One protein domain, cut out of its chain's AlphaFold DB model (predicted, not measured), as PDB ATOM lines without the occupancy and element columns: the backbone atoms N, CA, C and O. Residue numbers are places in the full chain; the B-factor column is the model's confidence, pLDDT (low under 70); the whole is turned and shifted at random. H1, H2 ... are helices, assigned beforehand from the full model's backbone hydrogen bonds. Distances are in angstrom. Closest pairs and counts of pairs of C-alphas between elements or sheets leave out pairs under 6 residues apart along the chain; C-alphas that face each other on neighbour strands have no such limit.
ATOM      1  N   ALA A 163     163.551 149.257 178.041       85.62
ATOM      2  CA  ALA A 163     164.203 150.302 177.253       85.62
ATOM      3  C   ALA A 163     165.536 149.817 176.660       85.62
ATOM      4  O   ALA A 163     165.839 150.130 175.508       85.62
ATOM      5  N   ASP A 164     166.293 149.024 177.424       87.69
ATOM      6  CA  ASP A 164     167.509 148.370 176.933       87.69
ATOM      7  C   ASP A 164     167.150 147.365 175.839       87.69
ATOM      8  O   ASP A 164     167.721 147.419 174.758       87.69
ATOM      9  N   ALA A 165     166.110 146.553 176.051       88.31
ATOM     10  CA  ALA A 165     165.619 145.608 175.052       88.31
ATOM     11  C   ALA A 165     165.224 146.296 173.733       88.31
ATOM     12  O   ALA A 165     165.594 145.833 172.658       88.31
ATOM     13  N   GLU A 166     164.515 147.428 173.789       86.25
ATOM     14  CA  GLU A 166     164.149 148.206 172.597       86.25
ATOM     15  C   GLU A 166     165.387 148.761 171.863       86.25
ATOM     16  O   GLU A 166     165.442 148.787 170.631       86.25
ATOM     17  N   ARG A 167     166.402 149.206 172.613       88.56
ATOM     18  CA  ARG A 167     167.676 149.681 172.056       88.56
ATOM     19  C   ARG A 167     168.483 148.540 171.433       88.56
ATOM     20  O   ARG A 167     169.031 148.714 170.340       88.56
ATOM     21  N   ASP A 168     168.547 147.400 172.105       89.62
ATOM     22  CA  ASP A 168     169.282 146.218 171.670       89.62
ATOM     23  C   ASP A 168     168.649 145.629 170.409       89.62
ATOM     24  O   ASP A 168     169.369 145.348 169.457       89.62
ATOM     25  N   LEU A 169     167.313 145.557 170.337       87.31
ATOM     26  CA  LEU A 169     166.582 145.152 169.128       87.31
ATOM     27  C   LEU A 169     166.962 146.006 167.916       87.31
ATOM     28  O   LEU A 169     167.304 145.470 166.862       87.31
ATOM     29  N   ARG A 170     166.943 147.337 168.065       87.00
ATOM     30  CA  ARG A 170     167.332 148.256 166.983       87.00
ATOM     31  C   ARG A 170     168.780 148.055 166.564       87.00
ATOM     32  O   ARG A 170     169.070 148.001 165.375       87.00
ATOM     33  N   THR A 171     169.676 147.925 167.540       88.38
ATOM     34  CA  THR A 171     171.112 147.741 167.296       88.38
ATOM     35  C   THR A 171     171.388 146.418 166.583       88.38
ATOM     36  O   THR A 171     172.126 146.402 165.597       88.38
ATOM     37  N   ALA A 172     170.766 145.327 167.033       86.38
ATOM     38  CA  ALA A 172     170.882 144.007 166.424       86.38
ATOM     39  C   ALA A 172     170.331 144.008 164.993       86.38
ATOM     40  O   ALA A 172     170.978 143.484 164.090       86.38
ATOM     41  N   LEU A 173     169.188 144.664 164.758       79.81
ATOM     42  CA  LEU A 173     168.613 144.782 163.422       79.81
ATOM     43  C   LEU A 173     169.526 145.568 162.473       79.81
ATOM     44  O   LEU A 173     169.806 145.086 161.381       79.81
ATOM     45  N   THR A 174     170.019 146.742 162.879       84.38
ATOM     46  CA  THR A 174     170.961 147.523 162.058       84.38
ATOM     47  C   THR A 174     172.231 146.728 161.765       84.38
ATOM     48  O   THR A 174     172.654 146.655 160.619       84.38
ATOM     49  N   THR A 175     172.796 146.065 162.778       80.69
ATOM     50  CA  THR A 175     174.007 145.242 162.622       80.69
ATOM     51  C   THR A 175     173.780 144.077 161.659       80.69
ATOM     52  O   THR A 175     174.645 143.777 160.839       80.69
ATOM     53  N   ALA A 176     172.616 143.430 161.727       76.31
ATOM     54  CA  ALA A 176     172.272 142.330 160.841       76.31
ATOM     55  C   ALA A 176     172.029 142.790 159.404       76.31
ATOM     56  O   ALA A 176     172.512 142.136 158.489       76.31
ATOM     57  N   VAL A 177     171.338 143.916 159.195       78.94
ATOM     58  CA  VAL A 177     171.165 144.505 157.857       78.94
ATOM     59  C   VAL A 177     172.524 144.858 157.255       78.94
ATOM     60  O   VAL A 177     172.822 144.401 156.159       78.94
ATOM     61  N   ASP A 178     173.394 145.543 158.002       77.75
ATOM     62  CA  ASP A 178     174.752 145.868 157.551       77.75
ATOM     63  C   ASP A 178     175.568 144.610 157.206       77.75
ATOM     64  O   ASP A 178     176.332 144.599 156.240       77.75
ATOM     65  N   ALA A 179     175.438 143.543 158.002       71.38
ATOM     66  CA  ALA A 179     176.111 142.274 157.744       71.38
ATOM     67  C   ALA A 179     175.564 141.587 156.484       71.38
ATOM     68  O   ALA A 179     176.349 141.098 155.674       71.38
ATOM     69  N   LEU A 180     174.242 141.572 156.298       69.38
ATOM     70  CA  LEU A 180     173.582 140.966 155.141       69.38
ATOM     71  C   LEU A 180     173.862 141.739 153.842       69.38
ATOM     72  O   LEU A 180     174.130 141.106 152.822       69.38
ATOM     73  N   ASP A 181     173.883 143.074 153.889       71.75
ATOM     74  CA  ASP A 181     174.224 143.937 152.750       71.75
ATOM     75  C   ASP A 181     175.683 143.738 152.318       71.75
ATOM     76  O   ASP A 181     175.974 143.588 151.131       71.75
ATOM     77  N   ARG A 182     176.626 143.655 153.272       66.62
ATOM     78  CA  ARG A 182     178.049 143.380 152.977       66.62
ATOM     79  C   ARG A 182     178.292 142.001 152.369       66.62
ATOM     80  O   ARG A 182     179.321 141.802 151.726       66.62
ATOM     81  N   LEU A 183     177.392 141.048 152.605       61.16
ATOM     82  CA  LEU A 183     177.467 139.697 152.050       61.16
ATOM     83  C   LEU A 183     176.875 139.603 150.626       61.16
ATOM     84  O   LEU A 183     176.906 138.515 150.056       61.16
ATOM     85  N   ASP A 184     176.392 140.720 150.055       55.50
ATOM     86  CA  ASP A 184     175.825 140.863 148.700       55.50
ATOM     87  C   ASP A 184     174.772 139.786 148.369       55.50
ATOM     88  O   ASP A 184     174.749 139.174 147.299       55.50
ATOM     89  N   VAL A 185     173.876 139.518 149.331       52.06
ATOM     90  CA  VAL A 185     172.791 138.524 149.218       52.06
ATOM     91  C   VAL A 185     171.596 139.133 148.472       52.06
ATOM     92  O   VAL A 185     170.451 139.127 148.928       52.06
ATOM     93  N   ALA A 186     171.859 139.709 147.302       49.31
ATOM     94  CA  ALA A 186     170.855 140.327 146.450       49.31
ATOM     95  C   ALA A 186     170.183 139.284 145.544       49.31
ATOM     96  O   ALA A 186     170.303 139.315 144.321       49.31
ATOM     97  N   ARG A 187     169.443 138.347 146.146       52.91
ATOM     98  CA  ARG A 187     168.342 137.661 145.452       52.91
ATOM     99  C   ARG A 187     167.333 137.072 146.430       52.91
ATOM    100  O   ARG A 187     167.066 135.878 146.440       52.91
ATOM    101  N   TRP A 188     166.747 137.940 147.246       54.47
ATOM    102  CA  TRP A 188     165.511 137.597 147.939       54.47
ATOM    103  C   TRP A 188     164.458 137.235 146.888       54.47
ATOM    104  O   TRP A 188     164.215 138.012 145.960       54.47
ATOM    105  N   ARG A 189     163.867 136.043 146.990       55.19
ATOM    106  CA  ARG A 189     162.734 135.672 146.138       55.19
ATOM    107  C   ARG A 189     161.554 136.589 146.460       55.19
ATOM    108  O   ARG A 189     161.357 136.961 147.616       55.19
ATOM    109  N   GLU A 190     160.772 136.938 145.444       56.25
ATOM    110  CA  GLU A 190     159.575 137.786 145.568       56.25
ATOM    111  C   GLU A 190     158.614 137.245 146.653       56.25
ATOM    112  O   GLU A 190     158.106 138.011 147.472       56.25
ATOM    113  N   ASP A 191     158.547 135.914 146.782       54.94
ATOM    114  CA  ASP A 191     157.804 135.171 147.808       54.94
ATOM    115  C   ASP A 191     158.201 135.529 149.262       54.94
ATOM    116  O   ASP A 191     157.345 135.589 150.146       54.94
ATOM    117  N   ALA A 192     159.488 135.769 149.547       62.22
ATOM    118  CA  ALA A 192     159.971 136.089 150.898       62.22
ATOM    119  C   ALA A 192     159.670 137.549 151.275       62.22
ATOM    120  O   ALA A 192     159.313 137.853 152.417       62.22
ATOM    121  N   ALA A 193     159.772 138.460 150.304       62.69
ATOM    122  CA  ALA A 193     159.425 139.864 150.496       62.69
ATOM    123  C   ALA A 193     157.923 140.038 150.779       62.69
ATOM    124  O   ALA A 193     157.554 140.813 151.665       62.69
ATOM    125  N   GLU A 194     157.066 139.283 150.085       63.03
ATOM    126  CA  GLU A 194     155.618 139.284 150.314       63.03
ATOM    127  C   GLU A 194     155.253 138.723 151.700       63.03
ATOM    128  O   GLU A 194     154.466 139.334 152.427       63.03
ATOM    129  N   GLN A 195     155.895 137.632 152.137       64.31
ATOM    130  CA  GLN A 195     155.701 137.077 153.484       64.31
ATOM    131  C   GLN A 195     156.120 138.060 154.589       64.31
ATOM    132  O   GLN A 195     155.399 138.238 155.575       64.31
ATOM    133  N   ILE A 196     157.233 138.779 154.412       64.25
ATOM    134  CA  ILE A 196     157.638 139.840 155.347       64.25
ATOM    135  C   ILE A 196     156.668 141.024 155.319       64.25
ATOM    136  O   ILE A 196     156.357 141.589 156.371       64.25
ATOM    137  N   ALA A 197     156.172 141.420 154.146       64.75
ATOM    138  CA  ALA A 197     155.175 142.480 154.038       64.75
ATOM    139  C   ALA A 197     153.872 142.096 154.764       64.75
ATOM    140  O   ALA A 197     153.323 142.915 155.506       64.75
ATOM    141  N   ALA A 198     153.438 140.836 154.653       64.50
ATOM    142  CA  ALA A 198     152.301 140.302 155.399       64.50
ATOM    143  C   ALA A 198     152.532 140.358 156.922       64.50
ATOM    144  O   ALA A 198     151.646 140.796 157.657       64.50
ATOM    145  N   LEU A 199     153.738 140.030 157.406       64.12
ATOM    146  CA  LEU A 199     154.106 140.177 158.824       64.12
ATOM    147  C   LEU A 199     154.050 141.636 159.318       64.12
ATOM    148  O   LEU A 199     153.740 141.889 160.485       64.12
ATOM    149  N   ARG A 200     154.349 142.613 158.451       63.25
ATOM    150  CA  ARG A 200     154.268 144.049 158.783       63.25
ATOM    151  C   ARG A 200     152.832 144.567 158.824       63.25
ATOM    152  O   ARG A 200     152.549 145.454 159.624       63.25
ATOM    153  N   ALA A 201     151.949 144.021 157.989       58.25
ATOM    154  CA  ALA A 201     150.545 144.421 157.895       58.25
ATOM    155  C   ALA A 201     149.650 143.816 158.995       58.25
ATOM    156  O   ALA A 201     148.499 144.229 159.143       58.25
ATOM    157  N   ARG A 202     150.150 142.839 159.767       60.56
ATOM    158  CA  ARG A 202     149.373 142.179 160.824       60.56
ATOM    159  C   ARG A 202     149.012 143.147 161.957       60.56
ATOM    160  O   ARG A 202     149.897 143.852 162.451       60.56
ATOM    161  N   PRO A 203     147.741 143.154 162.406       51.47
ATOM    162  CA  PRO A 203     147.333 143.952 163.549       51.47
ATOM    163  C   PRO A 203     148.074 143.484 164.802       51.47
ATOM    164  O   PRO A 203     148.038 142.314 165.189       51.47
ATOM    165  N   SER A 204     148.749 144.441 165.416       54.69
ATOM    166  CA  SER A 204     149.404 144.362 166.709       54.69
ATOM    167  C   SER A 204     148.401 143.991 167.816       54.69
ATOM    168  O   SER A 204     147.282 144.502 167.846       54.69
ATOM    169  N   GLY A 205     148.772 143.073 168.714       57.16
ATOM    170  CA  GLY A 205     148.052 142.865 169.977       57.16
ATOM    171  C   GLY A 205     146.985 141.764 170.058       57.16
ATOM    172  O   GLY A 205     146.302 141.673 171.081       57.16
ATOM    173  N   ARG A 206     146.813 140.890 169.052       65.44
ATOM    174  CA  ARG A 206     145.788 139.824 169.127       65.44
ATOM    175  C   ARG A 206     146.101 138.813 170.246       65.44
ATOM    176  O   ARG A 206     147.050 138.038 170.157       65.44
ATOM    177  N   GLY A 207     145.263 138.800 171.281       79.81
ATOM    178  CA  GLY A 207     145.389 137.905 172.440       79.81
ATOM    179  C   GLY A 207     146.253 138.443 173.585       79.81
ATOM    180  O   GLY A 207     146.495 137.704 174.538       79.81
ATOM    181  N   LEU A 208     146.710 139.701 173.516       88.69
ATOM    182  CA  LEU A 208     147.370 140.367 174.643       88.69
ATOM    183  C   LEU A 208     146.332 140.909 175.644       88.69
ATOM    184  O   LEU A 208     145.238 141.301 175.226       88.69
ATOM    185  N   PRO A 209     146.664 140.995 176.946       91.19
ATOM    186  CA  PRO A 209     145.827 141.701 177.910       91.19
ATOM    187  C   PRO A 209     145.616 143.164 177.500       91.19
ATOM    188  O   PRO A 209     146.564 143.861 177.135       91.19
ATOM    189  N   SER A 210     144.381 143.660 177.612       85.06
ATOM    190  CA  SER A 210     144.007 145.017 177.172       85.06
ATOM    191  C   SER A 210     144.719 146.138 177.937       85.06
ATOM    192  O   SER A 210     144.832 147.257 177.439       85.06
ATOM    193  N   ARG A 211     145.203 145.841 179.148       86.06
ATOM    194  CA  ARG A 211     145.899 146.780 180.039       86.06
ATOM    195  C   ARG A 211     147.415 146.573 180.067       86.06
ATOM    196  O   ARG A 211     148.076 147.079 180.975       86.06
ATOM    197  N   LEU A 212     147.976 145.833 179.108       88.62
ATOM    198  CA  LEU A 212     149.424 145.733 178.964       88.62
ATOM    199  C   LEU A 212     150.006 147.121 178.660       88.62
ATOM    200  O   LEU A 212     149.517 147.833 177.785       88.62
ATOM    201  N   ASP A 213     151.056 147.502 179.390       89.81
ATOM    202  CA  ASP A 213     151.765 148.760 179.160       89.81
ATOM    203  C   ASP A 213     152.187 148.893 177.685       89.81
ATOM    204  O   ASP A 213     152.735 147.961 177.091       89.81
ATOM    205  N   ALA A 214     151.950 150.069 177.098       88.00
ATOM    206  CA  ALA A 214     152.146 150.296 175.668       88.00
ATOM    207  C   ALA A 214     153.603 150.091 175.221       88.00
ATOM    208  O   ALA A 214     153.843 149.654 174.094       88.00
ATOM    209  N   ARG A 215     154.588 150.372 176.089       89.25
ATOM    210  CA  ARG A 215     156.002 150.122 175.776       89.25
ATOM    211  C   ARG A 215     156.287 148.627 175.766       89.25
ATOM    212  O   ARG A 215     156.905 148.147 174.822       89.25
ATOM    213  N   ARG A 216     155.802 147.886 176.768       91.50
ATOM    214  CA  ARG A 216     155.931 146.418 176.809       91.50
ATOM    215  C   ARG A 216     155.264 145.761 175.601       91.50
ATOM    216  O   ARG A 216     155.880 144.902 174.979       91.50
ATOM    217  N   ALA A 217     154.057 146.198 175.239       89.50
ATOM    218  CA  ALA A 217     153.352 145.714 174.054       89.50
ATOM    219  C   ALA A 217     154.163 145.961 172.771       89.50
ATOM    220  O   ALA A 217     154.371 145.036 171.991       89.50
ATOM    221  N   ARG A 218     154.713 147.171 172.598       86.62
ATOM    222  CA  ARG A 218     155.543 147.514 171.435       86.62
ATOM    223  C   ARG A 218     156.809 146.663 171.336       86.62
ATOM    224  O   ARG A 218     157.097 146.147 170.262       86.62
ATOM    225  N   VAL A 219     157.549 146.514 172.439       90.69
ATOM    226  CA  VAL A 219     158.769 145.685 172.484       90.69
ATOM    227  C   VAL A 219     158.438 144.236 172.144       90.69
ATOM    228  O   VAL A 219     159.135 143.620 171.340       90.69
ATOM    229  N   LEU A 220     157.355 143.706 172.715       89.69
ATOM    230  CA  LEU A 220     156.899 142.349 172.448       89.69
ATOM    231  C   LEU A 220     156.582 142.151 170.960       89.69
ATOM    232  O   LEU A 220     157.090 141.220 170.342       89.69
ATOM    233  N   GLU A 221     155.783 143.039 170.374       85.88
ATOM    234  CA  GLU A 221     155.395 142.980 168.961       85.88
ATOM    235  C   GLU A 221     156.590 143.085 168.013       85.88
ATOM    236  O   GLU A 221     156.687 142.317 167.054       85.88
ATOM    237  N   GLU A 222     157.510 144.015 168.280       86.75
ATOM    238  CA  GLU A 222     158.722 144.194 167.482       86.75
ATOM    239  C   GLU A 222     159.621 142.954 167.555       86.75
ATOM    240  O   GLU A 222     160.055 142.446 166.519       86.75
ATOM    241  N   ALA A 223     159.821 142.406 168.755       90.62
ATOM    242  CA  ALA A 223     160.622 141.208 168.964       90.62
ATOM    243  C   ALA A 223     160.015 139.970 168.287       90.62
ATOM    244  O   ALA A 223     160.720 139.225 167.612       90.62
ATOM    245  N   LEU A 224     158.707 139.748 168.414       86.44
ATOM    246  CA  LEU A 224     158.028 138.612 167.782       86.44
ATOM    247  C   LEU A 224     158.041 138.705 166.261       86.44
ATOM    248  O   LEU A 224     158.286 137.705 165.588       86.44
ATOM    249  N   ARG A 225     157.829 139.907 165.714       82.62
ATOM    250  CA  ARG A 225     157.960 140.141 164.276       82.62
ATOM    251  C   ARG A 225     159.373 139.813 163.808       82.62
ATOM    252  O   ARG A 225     159.534 139.166 162.778       82.62
ATOM    253  N   LEU A 226     160.386 140.241 164.558       85.19
ATOM    254  CA  LEU A 226     161.777 139.969 164.222       85.19
ATOM    255  C   LEU A 226     162.090 138.469 164.271       85.19
ATOM    256  O   LEU A 226     162.735 137.965 163.358       85.19
ATOM    257  N   ARG A 227     161.561 137.736 165.258       87.44
ATOM    258  CA  ARG A 227     161.673 136.268 165.319       87.44
ATOM    259  C   ARG A 227     161.030 135.584 164.117       87.44
ATOM    260  O   ARG A 227     161.661 134.716 163.530       87.44
ATOM    261  N   ALA A 228     159.832 136.007 163.714       80.69
ATOM    262  CA  ALA A 228     159.174 135.470 162.523       80.69
ATOM    263  C   ALA A 228     159.998 135.736 161.249       80.69
ATOM    264  O   ALA A 228     160.152 134.853 160.413       80.69
ATOM    265  N   ILE A 229     160.595 136.928 161.120       78.25
ATOM    266  CA  ILE A 229     161.506 137.244 160.008       78.25
ATOM    267  C   ILE A 229     162.746 136.341 160.038       78.25
ATOM    268  O   ILE A 229     163.139 135.830 158.993       78.25
ATOM    269  N   VAL A 230     163.363 136.133 161.207       82.75
ATOM    270  CA  VAL A 230     164.537 135.252 161.332       82.75
ATOM    271  C   VAL A 230     164.184 133.801 161.007       82.75
ATOM    272  O   VAL A 230     164.959 133.147 160.315       82.75
ATOM    273  N   ALA A 231     163.026 133.309 161.453       80.81
ATOM    274  CA  ALA A 231     162.553 131.966 161.132       80.81
ATOM    275  C   ALA A 231     162.408 131.778 159.614       80.81
ATOM    276  O   ALA A 231     163.022 130.871 159.055       80.81
ATOM    277  N   LEU A 232     161.721 132.705 158.932       75.31
ATOM    278  CA  LEU A 232     161.609 132.710 157.468       75.31
ATOM    279  C   LEU A 232     162.979 132.786 156.775       75.31
ATOM    280  O   LEU A 232     163.230 132.082 155.804       75.31
ATOM    281  N   ALA A 233     163.883 133.630 157.277       75.38
ATOM    282  CA  ALA A 233     165.209 133.816 156.692       75.38
ATOM    283  C   ALA A 233     166.161 132.628 156.919       75.38
ATOM    284  O   ALA A 233     167.147 132.505 156.188       75.38
ATOM    285  N   THR A 234     165.902 131.809 157.940       76.19
ATOM    286  CA  THR A 234     166.672 130.592 158.247       76.19
ATOM    287  C   THR A 234     166.171 129.396 157.441       76.19
ATOM    288  O   THR A 234     166.958 128.513 157.137       76.19
ATOM    289  N   ASP A 235     164.884 129.377 157.092       69.44
ATOM    290  CA  ASP A 235     164.280 128.342 156.246       69.44
ATOM    291  C   ASP A 235     164.648 128.508 154.756       69.44
ATOM    292  O   ASP A 235     164.687 127.542 153.994       69.44
ATOM    293  N   ASP A 236     164.984 129.734 154.335       64.44
ATOM    294  CA  ASP A 236     165.518 130.019 153.000       64.44
ATOM    295  C   ASP A 236     167.043 129.786 152.937       64.44
ATOM    296  O   ASP A 236     167.848 130.693 153.170       64.44
ATOM    297  N   ASP A 237     167.445 128.562 152.576       54.09
ATOM    298  CA  ASP A 237     168.841 128.177 152.278       54.09
ATOM    299  C   ASP A 237     169.389 128.800 150.964       54.09
ATOM    300  O   ASP A 237     170.532 128.565 150.552       54.09
ATOM    301  N   GLY A 238     168.580 129.575 150.237       55.12
ATOM    302  CA  GLY A 238     168.783 129.853 148.819       55.12
ATOM    303  C   GLY A 238     169.660 131.060 148.485       55.12
ATOM    304  O   GLY A 238     169.144 132.065 148.002       55.12
ATOM    305  N   GLY A 239     170.989 130.956 148.606       52.50
ATOM    306  CA  GLY A 239     171.860 131.883 147.855       52.50
ATOM    307  C   GLY A 239     173.340 131.984 148.216       52.50
ATOM    308  O   GLY A 239     174.067 132.685 147.512       52.50
ATOM    309  N   ALA A 240     173.820 131.331 149.278       51.62
ATOM    310  CA  ALA A 240     175.229 131.448 149.654       51.62
ATOM    311  C   ALA A 240     176.143 130.816 148.586       51.62
ATOM    312  O   ALA A 240     176.079 129.619 148.313       51.62
ATOM    313  N   VAL A 241     177.013 131.635 147.985       57.72
ATOM    314  CA  VAL A 241     177.932 131.215 146.912       57.72
ATOM    315  C   VAL A 241     179.134 130.435 147.481       57.72
ATOM    316  O   VAL A 241     179.805 129.708 146.749       57.72
ATOM    317  N   ASN A 242     179.396 130.535 148.796       56.91
ATOM    318  CA  ASN A 242     180.379 129.726 149.524       56.91
ATOM    319  C   ASN A 242     180.008 129.495 151.012       56.91
ATOM    320  O   ASN A 242     179.192 130.214 151.587       56.91
ATOM    321  N   LEU A 243     180.651 128.494 151.636       70.94
ATOM    322  CA  LEU A 243     180.404 128.046 153.019       70.94
ATOM    323  C   LEU A 243     180.615 129.153 154.072       70.94
ATOM    324  O   LEU A 243     179.849 129.260 155.020       70.94
ATOM    325  N   TRP A 244     181.612 130.021 153.877       73.88
ATOM    326  CA  TRP A 244     181.932 131.095 154.825       73.88
ATOM    327  C   TRP A 244     180.855 132.191 154.868       73.88
ATOM    328  O   TRP A 244     180.528 132.700 155.939       73.88
ATOM    329  N   GLN A 245     180.267 132.545 153.721       70.12
ATOM    330  CA  GLN A 245     179.155 133.502 153.656       70.12
ATOM    331  C   GLN A 245     177.879 132.938 154.297       70.12
ATOM    332  O   GLN A 245     177.150 133.686 154.953       70.12
ATOM    333  N   ALA A 246     177.628 131.631 154.148       72.00
ATOM    334  CA  ALA A 246     176.528 130.950 154.830       72.00
ATOM    335  C   ALA A 246     176.702 131.010 156.356       72.00
ATOM    336  O   ALA A 246     175.794 131.463 157.053       72.00
ATOM    337  N   ASP A 247     177.892 130.673 156.866       79.38
ATOM    338  CA  ASP A 247     178.190 130.707 158.304       79.38
ATOM    339  C   ASP A 247     178.012 132.110 158.906       79.38
ATOM    340  O   ASP A 247     177.425 132.258 159.981       79.38
ATOM    341  N   GLN A 248     178.468 133.157 158.207       78.62
ATOM    342  CA  GLN A 248     178.311 134.543 158.663       78.62
ATOM    343  C   GLN A 248     176.847 134.994 158.680       78.62
ATOM    344  O   GLN A 248     176.415 135.638 159.639       78.62
ATOM    345  N   ARG A 249     176.058 134.622 157.662       79.31
ATOM    346  CA  ARG A 249     174.608 134.872 157.644       79.31
ATOM    347  C   ARG A 249     173.933 134.183 158.826       79.31
ATOM    348  O   ARG A 249     173.176 134.820 159.556       79.31
ATOM    349  N   THR A 250     174.229 132.905 159.046       81.94
ATOM    350  CA  THR A 250     173.675 132.144 160.168       81.94
ATOM    351  C   THR A 250     174.072 132.759 161.511       81.94
ATOM    352  O   THR A 250     173.235 132.849 162.407       81.94
ATOM    353  N   ALA A 251     175.314 133.224 161.670       85.62
ATOM    354  CA  ALA A 251     175.762 133.896 162.888       85.62
ATOM    355  C   ALA A 251     175.012 135.215 163.141       85.62
ATOM    356  O   ALA A 251     174.537 135.435 164.256       85.62
ATOM    357  N   ALA A 252     174.842 136.053 162.112       85.25
ATOM    358  CA  ALA A 252     174.089 137.302 162.218       85.25
ATOM    359  C   ALA A 252     172.618 137.048 162.591       85.25
ATOM    360  O   ALA A 252     172.100 137.661 163.523       85.25
ATOM    361  N   LEU A 253     171.957 136.092 161.926       85.75
ATOM    362  CA  LEU A 253     170.570 135.721 162.229       85.75
ATOM    363  C   LEU A 253     170.413 135.155 163.649       85.75
ATOM    364  O   LEU A 253     169.444 135.485 164.335       85.75
ATOM    365  N   ARG A 254     171.378 134.359 164.130       88.88
ATOM    366  CA  ARG A 254     171.381 133.838 165.508       88.88
ATOM    367  C   ARG A 254     171.468 134.946 166.556       88.88
ATOM    368  O   ARG A 254     170.787 134.848 167.573       88.88
ATOM    369  N   ASP A 255     172.271 135.987 166.337       90.31
ATOM    370  CA  ASP A 255     172.362 137.098 167.297       90.31
ATOM    371  C   ASP A 255     171.088 137.960 167.314       90.31
ATOM    372  O   ASP A 255     170.634 138.395 168.378       90.31
ATOM    373  N   VAL A 256     170.443 138.120 166.155       90.81
ATOM    374  CA  VAL A 256     169.126 138.761 166.054       90.81
ATOM    375  C   VAL A 256     168.062 137.963 166.807       90.81
ATOM    376  O   VAL A 256     167.361 138.538 167.640       90.81
ATOM    377  N   ASP A 257     167.953 136.649 166.573       91.12
ATOM    378  CA  ASP A 257     166.998 135.799 167.300       91.12
ATOM    379  C   ASP A 257     167.274 135.804 168.807       91.12
ATOM    380  O   ASP A 257     166.350 135.973 169.601       91.12
ATOM    381  N   ARG A 258     168.546 135.717 169.217       93.50
ATOM    382  CA  ARG A 258     168.956 135.822 170.625       93.50
ATOM    383  C   ARG A 258     168.453 137.111 171.271       93.50
ATOM    384  O   ARG A 258     167.869 137.072 172.356       93.50
ATOM    385  N   THR A 259     168.660 138.246 170.611       94.38
ATOM    386  CA  THR A 259     168.222 139.558 171.105       94.38
ATOM    387  C   THR A 259     166.698 139.644 171.160       94.38
ATOM    388  O   THR A 259     166.132 140.106 172.152       94.38
ATOM    389  N   ALA A 260     166.015 139.121 170.142       93.25
ATOM    390  CA  ALA A 260     164.563 139.114 170.086       93.25
ATOM    391  C   ALA A 260     163.931 138.220 171.164       93.25
ATOM    392  O   ALA A 260     163.001 138.649 171.844       93.25
ATOM    393  N   ARG A 261     164.457 137.011 171.401       94.69
ATOM    394  CA  ARG A 261     163.997 136.127 172.487       94.69
ATOM    395  C   ARG A 261     164.132 136.792 173.854       94.69
ATOM    396  O   ARG A 261     163.180 136.765 174.630       94.69
ATOM    397  N   ARG A 262     165.260 137.461 174.118       95.12
ATOM    398  CA  ARG A 262     165.453 138.238 175.354       95.12
ATOM    399  C   ARG A 262     164.445 139.370 175.475       95.12
ATOM    400  O   ARG A 262     163.825 139.494 176.520       95.12
ATOM    401  N   ALA A 263     164.216 140.138 174.412       95.00
ATOM    402  CA  ALA A 263     163.239 141.222 174.429       95.00
ATOM    403  C   ALA A 263     161.806 140.732 174.704       95.00
ATOM    404  O   ALA A 263     161.084 141.371 175.472       95.00
ATOM    405  N   VAL A 264     161.410 139.576 174.152       94.94
ATOM    406  CA  VAL A 264     160.135 138.920 174.498       94.94
ATOM    407  C   VAL A 264     160.088 138.605 175.995       94.94
ATOM    408  O   VAL A 264     159.135 138.995 176.671       94.94
ATOM    409  N   SER A 265     161.126 137.966 176.536       96.38
ATOM    410  CA  SER A 265     161.207 137.654 177.966       96.38
ATOM    411  C   SER A 265     161.140 138.907 178.842       96.38
ATOM    412  O   SER A 265     160.318 138.966 179.759       96.38
ATOM    413  N   THR A 266     161.895 139.959 178.507       95.56
ATOM    414  CA  THR A 266     161.876 141.256 179.201       95.56
ATOM    415  C   THR A 266     160.484 141.885 179.177       95.56
ATOM    416  O   THR A 266     160.023 142.420 180.183       95.56
TER     417      THR A 266
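AT A GLANCE: This is residues 163 to 266 of the 280 residues of an uncharacterized protein of Cellulomonas sp. PhB143 (UniProt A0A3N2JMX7). Three long helices, H1, H3 and H4, make a bundle with their centres in a triangle, and the shorter H2 packs along H3 on the side away from H1 and H4. H1 and H3 run one way and H2 and H4 the other; H4 lies closely beside both H1 and H3, while H1 and H3 meet over a short stretch. The printed part has 104 residues with four named helices, in the order H1, H2, H3, H4, and no named strand; the class is all helix. The whole is compact, with a radius of gyration of the C-alphas of 14.7 A, yet elongated in outline, spanning 49 by 28 by 17 A.

HOW THE PARTS SIT: The longest helix, H4, residues 243 to 266, touches H3, residues 214 to 235, at a shallow tilt of 25 degrees, opposite ways. Their closest C-alphas are those of Ala 223 and Ala 260, 4.6 A apart, and the two form a helical hairpin. H4 also touches H1, residues 163 to 182, at a shallow tilt of 14 degrees, opposite ways; their closest C-alphas, of Ala 165 and Ala 263, are 5.0 A apart. H1 and H3 only just touch, with 3 pairs of C-alphas within 8 A, and do so with residues 165 to 169 and 219 to 223 alone. Their closest C-alphas are those of Glu 166 and Val 219, 5.9 A apart, and they run the same way at a shallow tilt of 27 degrees. H3 is the hub, touching the three other helices. H2, residues 190 to 201, touches H3 at its residues 225 to 232 alone, with the C-alphas of Ile 196 and Ile 229 closest at 6.6 A. H2 and H3 form a helical hairpin at a shallow tilt of 13 degrees, opposite ways. H2 is apart from H1 and from H4. In H1, H2, H3 and H4 every O i to N i+4 pair is within hydrogen-bond range.

IN THESE COORDINATES: H4 measures 34.7 A from its first to its last C-alpha and ends with C-alpha 266 at (161.876, 141.256, 179.201). H3 measures 31.7 A and begins with C-alpha 214 at (152.146, 150.296, 175.668). H1 measures 28.8 A, from C-alpha 163 at (164.203, 150.302, 177.253), and H2 measures 16.7 A.

THE WHOLE: The two C-alphas farthest apart are those of Arg 211 and Asn 242, at 49.1 A. The printed part has no cut. The link from H2 to H3, residues 202 to 213, is long; the links H1 to H2 and H3 to H4 are short. Mean pLDDT of the printed part is 76.7; it is under 70 at residue 180, residues 182 to 206 and residues 235 to 242.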